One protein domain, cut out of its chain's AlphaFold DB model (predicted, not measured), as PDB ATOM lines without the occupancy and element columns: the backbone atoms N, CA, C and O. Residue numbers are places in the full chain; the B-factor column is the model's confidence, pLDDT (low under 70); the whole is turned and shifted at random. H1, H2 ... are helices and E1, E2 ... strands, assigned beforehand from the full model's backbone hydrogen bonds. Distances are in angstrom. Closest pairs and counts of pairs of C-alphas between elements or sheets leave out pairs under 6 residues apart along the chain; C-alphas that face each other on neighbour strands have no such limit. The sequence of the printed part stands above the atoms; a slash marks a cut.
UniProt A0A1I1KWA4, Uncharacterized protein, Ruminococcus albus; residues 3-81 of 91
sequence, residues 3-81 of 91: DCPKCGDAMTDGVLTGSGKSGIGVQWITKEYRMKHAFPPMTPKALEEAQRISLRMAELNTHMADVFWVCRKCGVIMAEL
ATOM      1  N   ASP A   3     620.680 486.377 468.420       92.75
ATOM      2  CA  ASP A   3     619.893 487.292 467.595       92.75
ATOM      3  C   ASP A   3     619.902 488.701 468.190       92.75
ATOM      4  O   ASP A   3     619.913 488.894 469.407       92.75
ATOM      5  N   CYS A   4     619.891 489.709 467.322       92.19
ATOM      6  CA  CYS A   4     619.908 491.097 467.739       92.19
ATOM      7  C   CYS A   4     618.575 491.481 468.394       92.19
ATOM      8  O   CYS A   4     617.545 491.463 467.713       92.19
ATOM      9  N   PRO A   5     618.572 491.976 469.645       91.12
ATOM     10  CA  PRO A   5     617.334 492.321 470.345       91.12
ATOM     11  C   PRO A   5     616.586 493.501 469.705       91.12
ATOM     12  O   PRO A   5     615.405 493.697 469.966       91.12
ATOM     13  N   LYS A   6     617.260 494.302 468.867       92.81
ATOM     14  CA  LYS A   6     616.662 495.469 468.203       92.81
ATOM     15  C   LYS A   6     616.006 495.139 466.862       92.81
ATOM     16  O   LYS A   6     615.017 495.774 466.513       92.81
ATOM     17  N   CYS A   7     616.571 494.225 466.073       95.19
ATOM     18  CA  CYS A   7     616.110 493.990 464.697       95.19
ATOM     19  C   CYS A   7     615.959 492.517 464.299       95.19
ATOM     20  O   CYS A   7     615.658 492.262 463.135       95.19
ATOM     21  N   GLY A   8     616.196 491.574 465.217       93.50
ATOM     22  CA  GLY A   8     616.062 490.130 464.993       93.50
ATOM     23  C   GLY A   8     617.095 489.515 464.047       93.50
ATOM     24  O   GLY A   8     616.964 488.355 463.684       93.50
ATOM     25  N   ASP A   9     618.096 490.285 463.617       94.06
ATOM     26  CA  ASP A   9     619.137 489.804 462.707       94.06
ATOM     27  C   ASP A   9     620.259 489.102 463.472       94.06
ATOM     28  O   ASP A   9     620.503 489.410 464.643       94.06
ATOM     29  N   ALA A  10     620.973 488.204 462.805       92.62
ATOM     30  CA  ALA A  10     622.053 487.456 463.428       92.62
ATOM     31  C   ALA A  10     623.199 488.383 463.865       92.62
ATOM     32  O   ALA A  10     623.667 489.239 463.108       92.62
ATOM     33  N   MET A  11     623.690 488.195 465.089       93.44
ATOM     34  CA  MET A  11     624.858 488.921 465.582       93.44
ATOM     35  C   MET A  11     626.153 488.154 465.306       93.44
ATOM     36  O   MET A  11     626.212 486.927 465.416       93.44
ATOM     37  N   THR A  12     627.212 488.892 464.981       93.00
ATOM     38  CA  THR A  12     628.557 488.353 464.742       93.00
ATOM     39  C   THR A  12     629.358 488.375 466.032       93.00
ATOM     40  O   THR A  12     629.399 489.404 466.704       93.00
ATOM     41  N   ASP A  13     630.004 487.264 466.376       91.75
ATOM     42  CA  ASP A  13     630.855 487.153 467.555       91.75
ATOM     43  C   ASP A  13     632.277 487.669 467.296       91.75
ATOM     44  O   ASP A  13     632.853 487.562 466.207       91.75
ATOM     45  N   GLY A  14     632.865 488.253 468.330       89.44
ATOM     46  CA  GLY A  14     634.192 488.826 468.256       89.44
ATOM     47  C   GLY A  14     634.786 489.138 469.609       89.44
ATOM     48  O   GLY A  14     634.218 488.850 470.663       89.44
ATOM     49  N   VAL A  15     635.983 489.702 469.550       86.38
ATOM     50  CA  VAL A  15     636.808 489.991 470.716       86.38
ATOM     51  C   VAL A  15     637.179 491.461 470.726       86.38
ATOM     52  O   VAL A  15     637.378 492.075 469.674       86.38
ATOM     53  N   LEU A  16     637.298 492.019 471.927       82.06
ATOM     54  CA  LEU A  16     637.888 493.334 472.105       82.06
ATOM     55  C   LEU A  16     639.410 493.219 472.158       82.06
ATOM     56  O   LEU A  16     639.978 492.418 472.896       82.06
ATOM     57  N   THR A  17     640.079 494.061 471.388       78.69
ATOM     58  CA  THR A  17     641.523 494.259 471.393       78.69
ATOM     59  C   THR A  17     641.795 495.704 471.797       78.69
ATOM     60  O   THR A  17     641.338 496.638 471.135       78.69
ATOM     61  N   GLY A  18     642.495 495.901 472.913       67.50
ATOM     62  CA  GLY A  18     642.847 497.227 473.424       67.50
ATOM     63  C   GLY A  18     644.237 497.680 472.981       67.50
ATOM     64  O   GLY A  18     645.168 496.876 472.918       67.50
ATOM     65  N   SER A  19     644.396 498.985 472.742       54.44
ATOM     66  CA  SER A  19     645.706 499.637 472.695       54.44
ATOM     67  C   SER A  19     646.176 499.894 474.133       54.44
ATOM     68  O   SER A  19     645.890 500.912 474.763       54.44
ATOM     69  N   GLY A  20     646.881 498.919 474.707       46.47
ATOM     70  CA  GLY A  20     647.567 499.122 475.977       46.47
ATOM     71  C   GLY A  20     648.572 500.268 475.839       46.47
ATOM     72  O   GLY A  20     649.595 500.078 475.190       46.47
ATOM     73  N   LYS A  21     648.266 501.416 476.469       45.41
ATOM     74  CA  LYS A  21     649.134 502.564 476.843       45.41
ATOM     75  C   LYS A  21     648.781 503.951 476.296       45.41
ATOM     76  O   LYS A  21     649.388 504.911 476.760       45.41
ATOM     77  N   SER A  22     647.801 504.131 475.416       43.94
ATOM     78  CA  SER A  22     647.565 505.481 474.875       43.94
ATOM     79  C   SER A  22     646.139 505.707 474.402       43.94
ATOM     80  O   SER A  22     645.920 505.761 473.206       43.94
ATOM     81  N   GLY A  23     645.190 505.859 475.339       47.88
ATOM     82  CA  GLY A  23     643.960 506.679 475.236       47.88
ATOM     83  C   GLY A  23     643.052 506.591 473.993       47.88
ATOM     84  O   GLY A  23     642.087 507.345 473.904       47.88
ATOM     85  N   ILE A  24     643.325 505.712 473.032       53.03
ATOM     86  CA  ILE A  24     642.720 505.684 471.703       53.03
ATOM     87  C   ILE A  24     642.026 504.338 471.557       53.03
ATOM     88  O   ILE A  24     642.616 503.385 471.053       53.03
ATOM     89  N   GLY A  25     640.765 504.319 471.993       64.38
ATOM     90  CA  GLY A  25     639.729 503.366 471.595       64.38
ATOM     91  C   GLY A  25     639.975 501.891 471.927       64.38
ATOM     92  O   GLY A  25     641.082 501.364 471.878       64.38
ATOM     93  N   VAL A  26     638.891 501.178 472.204       77.75
ATOM     94  CA  VAL A  26     638.913 499.714 472.162       77.75
ATOM     95  C   VAL A  26     638.497 499.306 470.756       77.75
ATOM     96  O   VAL A  26     637.579 499.892 470.192       77.75
ATOM     97  N   GLN A  27     639.181 498.342 470.150       82.62
ATOM     98  CA  GLN A  27     638.794 497.827 468.838       82.62
ATOM     99  C   GLN A  27     638.092 496.489 469.008       82.62
ATOM    100  O   GLN A  27     638.549 495.654 469.775       82.62
ATOM    101  N   TRP A  28     637.003 496.274 468.284       88.31
ATOM    102  CA  TRP A  28     636.378 494.967 468.136       88.31
ATOM    103  C   TRP A  28     636.808 494.354 466.804       88.31
ATOM    104  O   TRP A  28     636.825 495.052 465.787       88.31
ATOM    105  N   ILE A  29     637.135 493.064 466.809       90.25
ATOM    106  CA  ILE A  29     637.435 492.268 465.609       90.25
ATOM    107  C   ILE A  29     636.686 490.935 465.661       90.25
ATOM    108  O   ILE A  29     636.383 490.440 466.749       90.25
ATOM    109  N   THR A  30     636.420 490.329 464.504       92.19
ATOM    110  CA  THR A  30     635.727 489.033 464.448       92.19
ATOM    111  C   THR A  30     636.528 487.930 465.141       92.19
ATOM    112  O   THR A  30     637.763 487.877 465.080       92.19
ATOM    113  N   LYS A  31     635.817 486.994 465.778       90.75
ATOM    114  CA  LYS A  31     636.449 485.824 466.402       90.75
ATOM    115  C   LYS A  31     637.133 484.951 465.353       90.75
ATOM    116  O   LYS A  31     638.230 484.455 465.589       90.75
ATOM    117  N   GLU A  32     636.516 484.811 464.181       91.94
ATOM    118  CA  GLU A  32     637.082 484.084 463.044       91.94
ATOM    119  C   GLU A  32     638.474 484.608 462.663       91.94
ATOM    120  O   GLU A  32     639.413 483.819 462.547       91.94
ATOM    121  N   TYR A  33     638.635 485.929 462.542       92.19
ATOM    122  CA  TYR A  33     639.937 486.528 462.262       92.19
ATOM    123  C   TYR A  33     640.940 486.213 463.377       92.19
ATOM    124  O   TYR A  33     642.051 485.757 463.107       92.19
ATOM    125  N   ARG A  34     640.538 486.375 464.645       88.50
ATOM    126  CA  ARG A  34     641.407 486.089 465.796       88.50
ATOM    127  C   ARG A  34     641.871 484.629 465.860       88.50
ATOM    128  O   ARG A  34     642.979 484.385 466.332       88.50
ATOM    129  N   MET A  35     641.047 483.680 465.412       90.62
ATOM    130  CA  MET A  35     641.403 482.256 465.364       90.62
ATOM    131  C   MET A  35     642.361 481.923 464.218       90.62
ATOM    132  O   MET A  35     643.189 481.029 464.364       90.62
ATOM    133  N   LYS A  36     642.267 482.631 463.086       93.06
ATOM    134  CA  LYS A  36     643.149 482.421 461.926       93.06
ATOM    135  C   LYS A  36     644.504 483.112 462.072       93.06
ATOM    136  O   LYS A  36     645.484 482.649 461.498       93.06
ATOM    137  N   HIS A  37     644.561 484.207 462.830       88.62
ATOM    138  CA  HIS A  37     645.732 485.079 462.893       88.62
ATOM    139  C   HIS A  37     646.300 485.187 464.308       88.62
ATOM    140  O   HIS A  37     645.596 485.461 465.282       88.62
ATOM    141  N   ALA A  38     647.618 485.013 464.420       81.62
ATOM    142  CA  ALA A  38     648.335 485.142 465.687       81.62
ATOM    143  C   ALA A  38     648.522 486.606 466.126       81.62
ATOM    144  O   ALA A  38     648.684 486.870 467.317       81.62
ATOM    145  N   PHE A  39     648.477 487.546 465.176       81.50
ATOM    146  CA  PHE A  39     648.775 488.961 465.392       81.50
ATOM    147  C   PHE A  39     647.544 489.851 465.164       81.50
ATOM    148  O   PHE A  39     646.663 489.488 464.382       81.50
ATOM    149  N   PRO A  40     647.482 491.031 465.810       81.00
ATOM    150  CA  PRO A  40     646.467 492.034 465.508       81.00
ATOM    151  C   PRO A  40     646.512 492.477 464.034       81.00
ATOM    152  O   PRO A  40     647.587 492.478 463.426       81.00
ATOM    153  N   PRO A  41     645.379 492.906 463.453       86.38
ATOM    154  CA  PRO A  41     645.356 493.428 462.093       86.38
ATOM    155  C   PRO A  41     646.083 494.780 462.012       86.38
ATOM    156  O   PRO A  41     645.621 495.780 462.557       86.38
ATOM    157  N   MET A  42     647.222 494.819 461.313       85.19
ATOM    158  CA  MET A  42     648.090 496.012 461.216       85.19
ATOM    159  C   MET A  42     648.033 496.716 459.852       85.19
ATOM    160  O   MET A  42     648.534 497.830 459.711       85.19
ATOM    161  N   THR A  43     647.450 496.083 458.832       88.19
ATOM    162  CA  THR A  43     647.369 496.623 457.464       88.19
ATOM    163  C   THR A  43     645.923 496.936 457.086       88.19
ATOM    164  O   THR A  43     645.017 496.305 457.628       88.19
ATOM    165  N   PRO A  44     645.663 497.843 456.124       89.94
ATOM    166  CA  PRO A  44     644.299 498.122 455.661       89.94
ATOM    167  C   PRO A  44     643.530 496.862 455.242       89.94
ATOM    168  O   PRO A  44     642.388 496.677 455.649       89.94
ATOM    169  N   LYS A  45     644.192 495.947 454.523       92.25
ATOM    170  CA  LYS A  45     643.604 494.667 454.106       92.25
ATOM    171  C   LYS A  45     643.257 493.775 455.300       92.25
ATOM    172  O   LYS A  45     642.171 493.212 455.355       92.25
ATOM    173  N   ALA A  46     644.165 493.667 456.269       89.50
ATOM    174  CA  ALA A  46     643.931 492.890 457.482       89.50
ATOM    175  C   ALA A  46     642.809 493.491 458.343       89.50
ATOM    176  O   ALA A  46     642.049 492.762 458.967       89.50
ATOM    177  N   LEU A  47     642.687 494.820 458.368       89.62
ATOM    178  CA  LEU A  47     641.630 495.532 459.088       89.62
ATOM    179  C   LEU A  47     640.243 495.284 458.482       89.62
ATOM    180  O   LEU A  47     639.271 495.141 459.225       89.62
ATOM    181  N   GLU A  48     640.164 495.226 457.154       91.81
ATOM    182  CA  GLU A  48     638.951 494.864 456.420       91.81
ATOM    183  C   GLU A  48     638.576 493.395 456.653       91.81
ATOM    184  O   GLU A  48     637.439 493.104 457.020       91.81
ATOM    185  N   GLU A  49     639.545 492.480 456.546       93.19
ATOM    186  CA  GLU A  49     639.354 491.049 456.818       93.19
ATOM    187  C   GLU A  49     638.884 490.796 458.260       93.19
ATOM    188  O   GLU A  49     637.982 489.996 458.504       93.19
ATOM    189  N   ALA A  50     639.451 491.528 459.223       90.44
ATOM    190  CA  ALA A  50     639.060 491.484 460.629       90.44
ATOM    191  C   ALA A  50     637.695 492.134 460.913       90.44
ATOM    192  O   ALA A  50     637.203 492.057 462.043       90.44
ATOM    193  N   GLN A  51     637.109 492.805 459.915       91.19
ATOM    194  CA  GLN A  51     635.880 493.596 460.003       91.19
ATOM    195  C   GLN A  51     635.872 494.558 461.200       91.19
ATOM    196  O   GLN A  51     634.855 494.704 461.892       91.19
ATOM    197  N   ARG A  52     637.021 495.208 461.441       88.94
ATOM    198  CA  ARG A  52     637.285 496.008 462.643       88.94
ATOM    199  C   ARG A  52     636.213 497.075 462.873       88.94
ATOM    200  O   ARG A  52     635.894 497.849 461.971       88.94
ATOM    201  N   ILE A  53     635.785 497.213 464.126       87.06
ATOM    202  CA  ILE A  53     634.988 498.347 464.609       87.06
ATOM    203  C   ILE A  53     635.753 499.075 465.716       87.06
ATOM    204  O   ILE A  53     636.267 498.446 466.637       87.06
ATOM    205  N   SER A  54     635.828 500.402 465.636       82.50
ATOM    206  CA  SER A  54     636.394 501.233 466.704       82.50
ATOM    207  C   SER A  54     635.303 501.611 467.699       82.50
ATOM    208  O   SER A  54     634.309 502.217 467.313       82.50
ATOM    209  N   LEU A  55     635.513 501.287 468.971       77.56
ATOM    210  CA  LEU A  55     634.591 501.551 470.072       77.56
ATOM    211  C   LEU A  55     635.198 502.570 471.034       77.56
ATOM    212  O   LEU A  55     636.402 502.551 471.326       77.56
ATOM    213  N   ARG A  56     634.368 503.482 471.543       69.19
ATOM    214  CA  ARG A  56     634.797 504.420 472.584       69.19
ATOM    215  C   ARG A  56     634.713 503.712 473.934       69.19
ATOM    216  O   ARG A  56     633.702 503.097 474.242       69.19
ATOM    217  N   MET A  57     635.754 503.828 474.764       58.56
ATOM    218  CA  MET A  57     635.781 503.189 476.094       58.56
ATOM    219  C   MET A  57     634.571 503.557 476.965       58.56
ATOM    220  O   MET A  57     634.099 502.717 477.717       58.56
ATOM    221  N   ALA A  58     634.043 504.779 476.839       54.75
ATOM    222  CA  ALA A  58     632.878 505.232 477.607       54.75
ATOM    223  C   ALA A  58     631.582 504.447 477.303       54.75
ATOM    224  O   ALA A  58     630.643 504.504 478.088       54.75
ATOM    225  N   GLU A  59     631.528 503.710 476.189       54.28
ATOM    226  CA  GLU A  59     630.377 502.892 475.776       54.28
ATOM    227  C   GLU A  59     630.504 501.431 476.239       54.28
ATOM    228  O   GLU A  59     629.595 500.625 476.046       54.28
ATOM    229  N   LEU A  60     631.633 501.079 476.856       57.16
ATOM    230  CA  LEU A  60     631.992 499.719 477.215       57.16
ATOM    231  C   LEU A  60     632.217 499.634 478.723       57.16
ATOM    232  O   LEU A  60     633.341 499.689 479.215       57.16
ATOM    233  N   ASN A  61     631.135 499.437 479.474       55.00
ATOM    234  CA  ASN A  61     631.200 499.049 480.886       55.00
ATOM    235  C   ASN A  61     631.589 497.555 481.013       55.00
ATOM    236  O   ASN A  61     630.881 496.755 481.615       55.00
ATOM    237  N   THR A  62     632.659 497.142 480.320       56.03
ATOM    238  CA  THR A  62     632.898 495.743 479.914       56.03
ATOM    239  C   THR A  62     634.251 495.214 480.365       56.03
ATOM    240  O   THR A  62     634.798 494.313 479.734       56.03
ATOM    241  N   HIS A  63     634.792 495.731 481.470       54.19
ATOM    242  CA  HIS A  63     636.049 495.247 482.058       54.19
ATOM    243  C   HIS A  63     636.040 493.749 482.421       54.19
ATOM    244  O   HIS A  63     637.082 493.213 482.779       54.19
ATOM    245  N   MET A  64     634.885 493.086 482.331       53.53
ATOM    246  CA  MET A  64     634.687 491.706 482.761       53.53
ATOM    247  C   MET A  64     634.168 490.764 481.667       53.53
ATOM    248  O   MET A  64     634.090 489.573 481.925       53.53
ATOM    249  N   ALA A  65     633.785 491.248 480.481       65.19
ATOM    250  CA  ALA A  65     633.186 490.379 479.467       65.19
ATOM    251  C   ALA A  65     634.246 489.749 478.550       65.19
ATOM    252  O   ALA A  65     635.086 490.457 477.996       65.19
ATOM    253  N   ASP A  66     634.159 488.432 478.358       64.19
ATOM    254  CA  ASP A  66     635.077 487.663 477.502       64.19
ATOM    255  C   ASP A  66     634.578 487.538 476.055       64.19
ATOM    256  O   ASP A  66     635.364 487.311 475.129       64.19
ATOM    257  N   VAL A  67     633.266 487.685 475.842       77.06
ATOM    258  CA  VAL A  67     632.624 487.484 474.540       77.06
ATOM    259  C   VAL A  67     631.752 488.680 474.191       77.06
ATOM    260  O   VAL A  67     630.908 489.106 474.981       77.06
ATOM    261  N   PHE A  68     631.956 489.202 472.982       86.44
ATOM    262  CA  PHE A  68     631.228 490.345 472.444       86.44
ATOM    263  C   PHE A  68     630.548 489.971 471.138       86.44
ATOM    264  O   PHE A  68     631.154 489.335 470.275       86.44
ATOM    265  N   TRP A  69     629.328 490.453 470.950       90.00
ATOM    266  CA  TRP A  69     628.592 490.322 469.704       90.00
ATOM    267  C   TRP A  69     628.227 491.684 469.143       90.00
ATOM    268  O   TRP A  69     627.856 492.594 469.885       90.00
ATOM    269  N   VAL A  70     628.268 491.807 467.818       89.75
ATOM    270  CA  VAL A  70     627.827 493.004 467.104       89.75
ATOM    271  C   VAL A  70     626.767 492.640 466.076       89.75
ATOM    272  O   VAL A  70     626.966 491.764 465.236       89.75
ATOM    273  N   CYS A  71     625.651 493.362 466.094       91.44
ATOM    274  CA  CYS A  71     624.692 493.345 464.999       91.44
ATOM    275  C   CYS A  71     625.182 494.262 463.876       91.44
ATOM    276  O   CYS A  71     625.200 495.486 464.020       91.44
ATOM    277  N   ARG A  72     625.542 493.682 462.730       88.06
ATOM    278  CA  ARG A  72     626.060 494.437 461.576       88.06
ATOM    279  C   ARG A  72     625.007 495.315 460.904       88.06
ATOM    280  O   ARG A  72     625.365 496.297 460.261       88.06
ATOM    281  N   LYS A  73     623.725 494.994 461.079       89.94
ATOM    282  CA  LYS A  73     622.611 495.745 460.497       89.94
ATOM    283  C   LYS A  73     622.291 497.029 461.255       89.94
ATOM    284  O   LYS A  73     622.013 498.047 460.630       89.94
ATOM    285  N   CYS A  74     622.301 496.995 462.589       89.69
ATOM    286  CA  CYS A  74     621.849 498.129 463.404       89.69
ATOM    287  C   CYS A  74     622.870 498.645 464.427       89.69
ATOM    288  O   CYS A  74     622.530 499.539 465.203       89.69
ATOM    289  N   GLY A  75     624.081 498.081 464.466       84.88
ATOM    290  CA  GLY A  75     625.192 498.547 465.302       84.88
ATOM    291  C   GLY A  75     625.065 498.242 466.795       84.88
ATOM    292  O   GLY A  75     625.859 498.746 467.579       84.88
ATOM    293  N   VAL A  76     624.078 497.437 467.207       87.56
ATOM    294  CA  VAL A  76     623.925 497.030 468.614       87.56
ATOM    295  C   VAL A  76     625.087 496.129 469.007       87.56
ATOM    296  O   VAL A  76     625.404 495.180 468.288       87.56
ATOM    297  N   ILE A  77     625.673 496.420 470.163       84.75
ATOM    298  CA  ILE A  77     626.751 495.644 470.767       84.75
ATOM    299  C   ILE A  77     626.200 494.982 472.018       84.75
ATOM    300  O   ILE A  77     625.533 495.624 472.829       84.75
ATOM    301  N   MET A  78     626.482 493.698 472.159       84.75
ATOM    302  CA  MET A  78     626.185 492.931 473.355       84.75
ATOM    303  C   MET A  78     627.453 492.280 473.873       84.75
ATOM    304  O   MET A  78     628.375 491.991 473.112       84.75
ATOM    305  N   ALA A  79     627.483 492.042 475.173       81.62
ATOM    306  CA  ALA A  79     628.567 491.348 475.836       81.62
ATOM    307  C   ALA A  79     627.969 490.346 476.821       81.62
ATOM    308  O   ALA A  79     626.963 490.643 477.468       81.62
ATOM    309  N   GLU A  80     628.570 489.166 476.928       75.62
ATOM    310  CA  GLU A  80     628.215 488.227 477.989       75.62
ATOM    311  C   GLU A  80     628.985 488.645 479.233       75.62
ATOM    312  O   GLU A  80     630.215 488.590 479.269       75.62
ATOM    313  N   LEU A  81     628.255 489.122 480.240       68.19
ATOM    314  CA  LEU A  81     628.839 489.373 481.548       68.19
ATOM    315  C   LEU A  81     629.144 488.020 482.204       68.19
ATOM    316  O   LEU A  81     628.303 487.116 482.139       68.19
TER     317      LEU A  81
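Overview. This is residues 3 to 81 of the 91 residues of an uncharacterized protein of Ruminococcus albus (UniProt A0A1I1KWA4). A strongly twisted sheet of five strands curls like part of a barrel, with two short helices, H1 and H2, at one end of it; H2 only grazes the sheet. The long strand E1 joins the two parts of the sheet, pairing near its start with E4 and farther along with E2. The printed part has 79 residues, with E1, E2, H1, H2, E3, E4 and E5 in that order along it; the antiparallel sheet runs E3, E2, E1, E4, E5. The class is mixed, helices and strands, with under half of the residues, 35, in named elements. The whole is compact, with a radius of gyration of the C-alphas of 12.5 A and spans of 33 by 25 by 18 A.

Along the chain. Start at Asp 3 and go on to C-alpha 12 at (628.557, 488.353, 464.742), where E1, residues 12 to 18, begins; it is 18.9 A long. E2, residues 26 to 30, comes back over 13.6 A. H1, residues 31 to 36, follows directly, and H2 is residues 44 to 49; each is 8.7 A long. Find C-alpha 53 at (634.988, 498.347, 464.609) for the start of E3, residues 53 to 55, 6.3 A long. E4, residues 67 to 70, spans 10.4 A, and E5, residues 77 to 80, spans 10.5 A, ending at C-alpha 80 at (628.215, 488.227, 477.989).

Arrangement. Look first at the hairpin of E1 and E2, antiparallel at 144 degrees, where N 17 and O 27 are 2.7 A apart, within hydrogen-bond range. E3, an edge strand, is antiparallel to E2, with N 28 and O 53 at 2.8 A. On the other side of E1, E4 is antiparallel to it at 115 degrees, with N 14 and O 68 at 2.8 A. The pairing is staggered: E1 pairs with E4 over residues 12 to 14 and with E2 over residues 14 to 18. E4 and E5 form a hairpin, with N 69 and O 78 at 2.8 A. E3 and E5 are apart. H1 is on the sheet at a height of 7.8 A, over none of the strands; its closest C-alphas to E1 are those of Lys 31 and Gly 14, 4.2 A apart. H2 only grazes the sheet, with residues 47 to 49. H1 and H2 are close but not clearly touching, their closest C-alphas, Tyr 33 and Glu 49, being 7.1 A apart. They run opposite ways at a steep tilt of 69 degrees, only just short of about perpendicular. In H1 and H2 every O i to N i+4 pair is within hydrogen-bond range.

Size, cuts and confidence. The C-alphas of Gly 8 and Lys 21, the two farthest apart, are 37.3 A apart. The printed part has no cut. The link from E3 to E4, 11 residues, is long. Mean pLDDT of the printed part is 80.1; look for values under 70 at residues 18 to 25, residues 56 to 66 and residue 81.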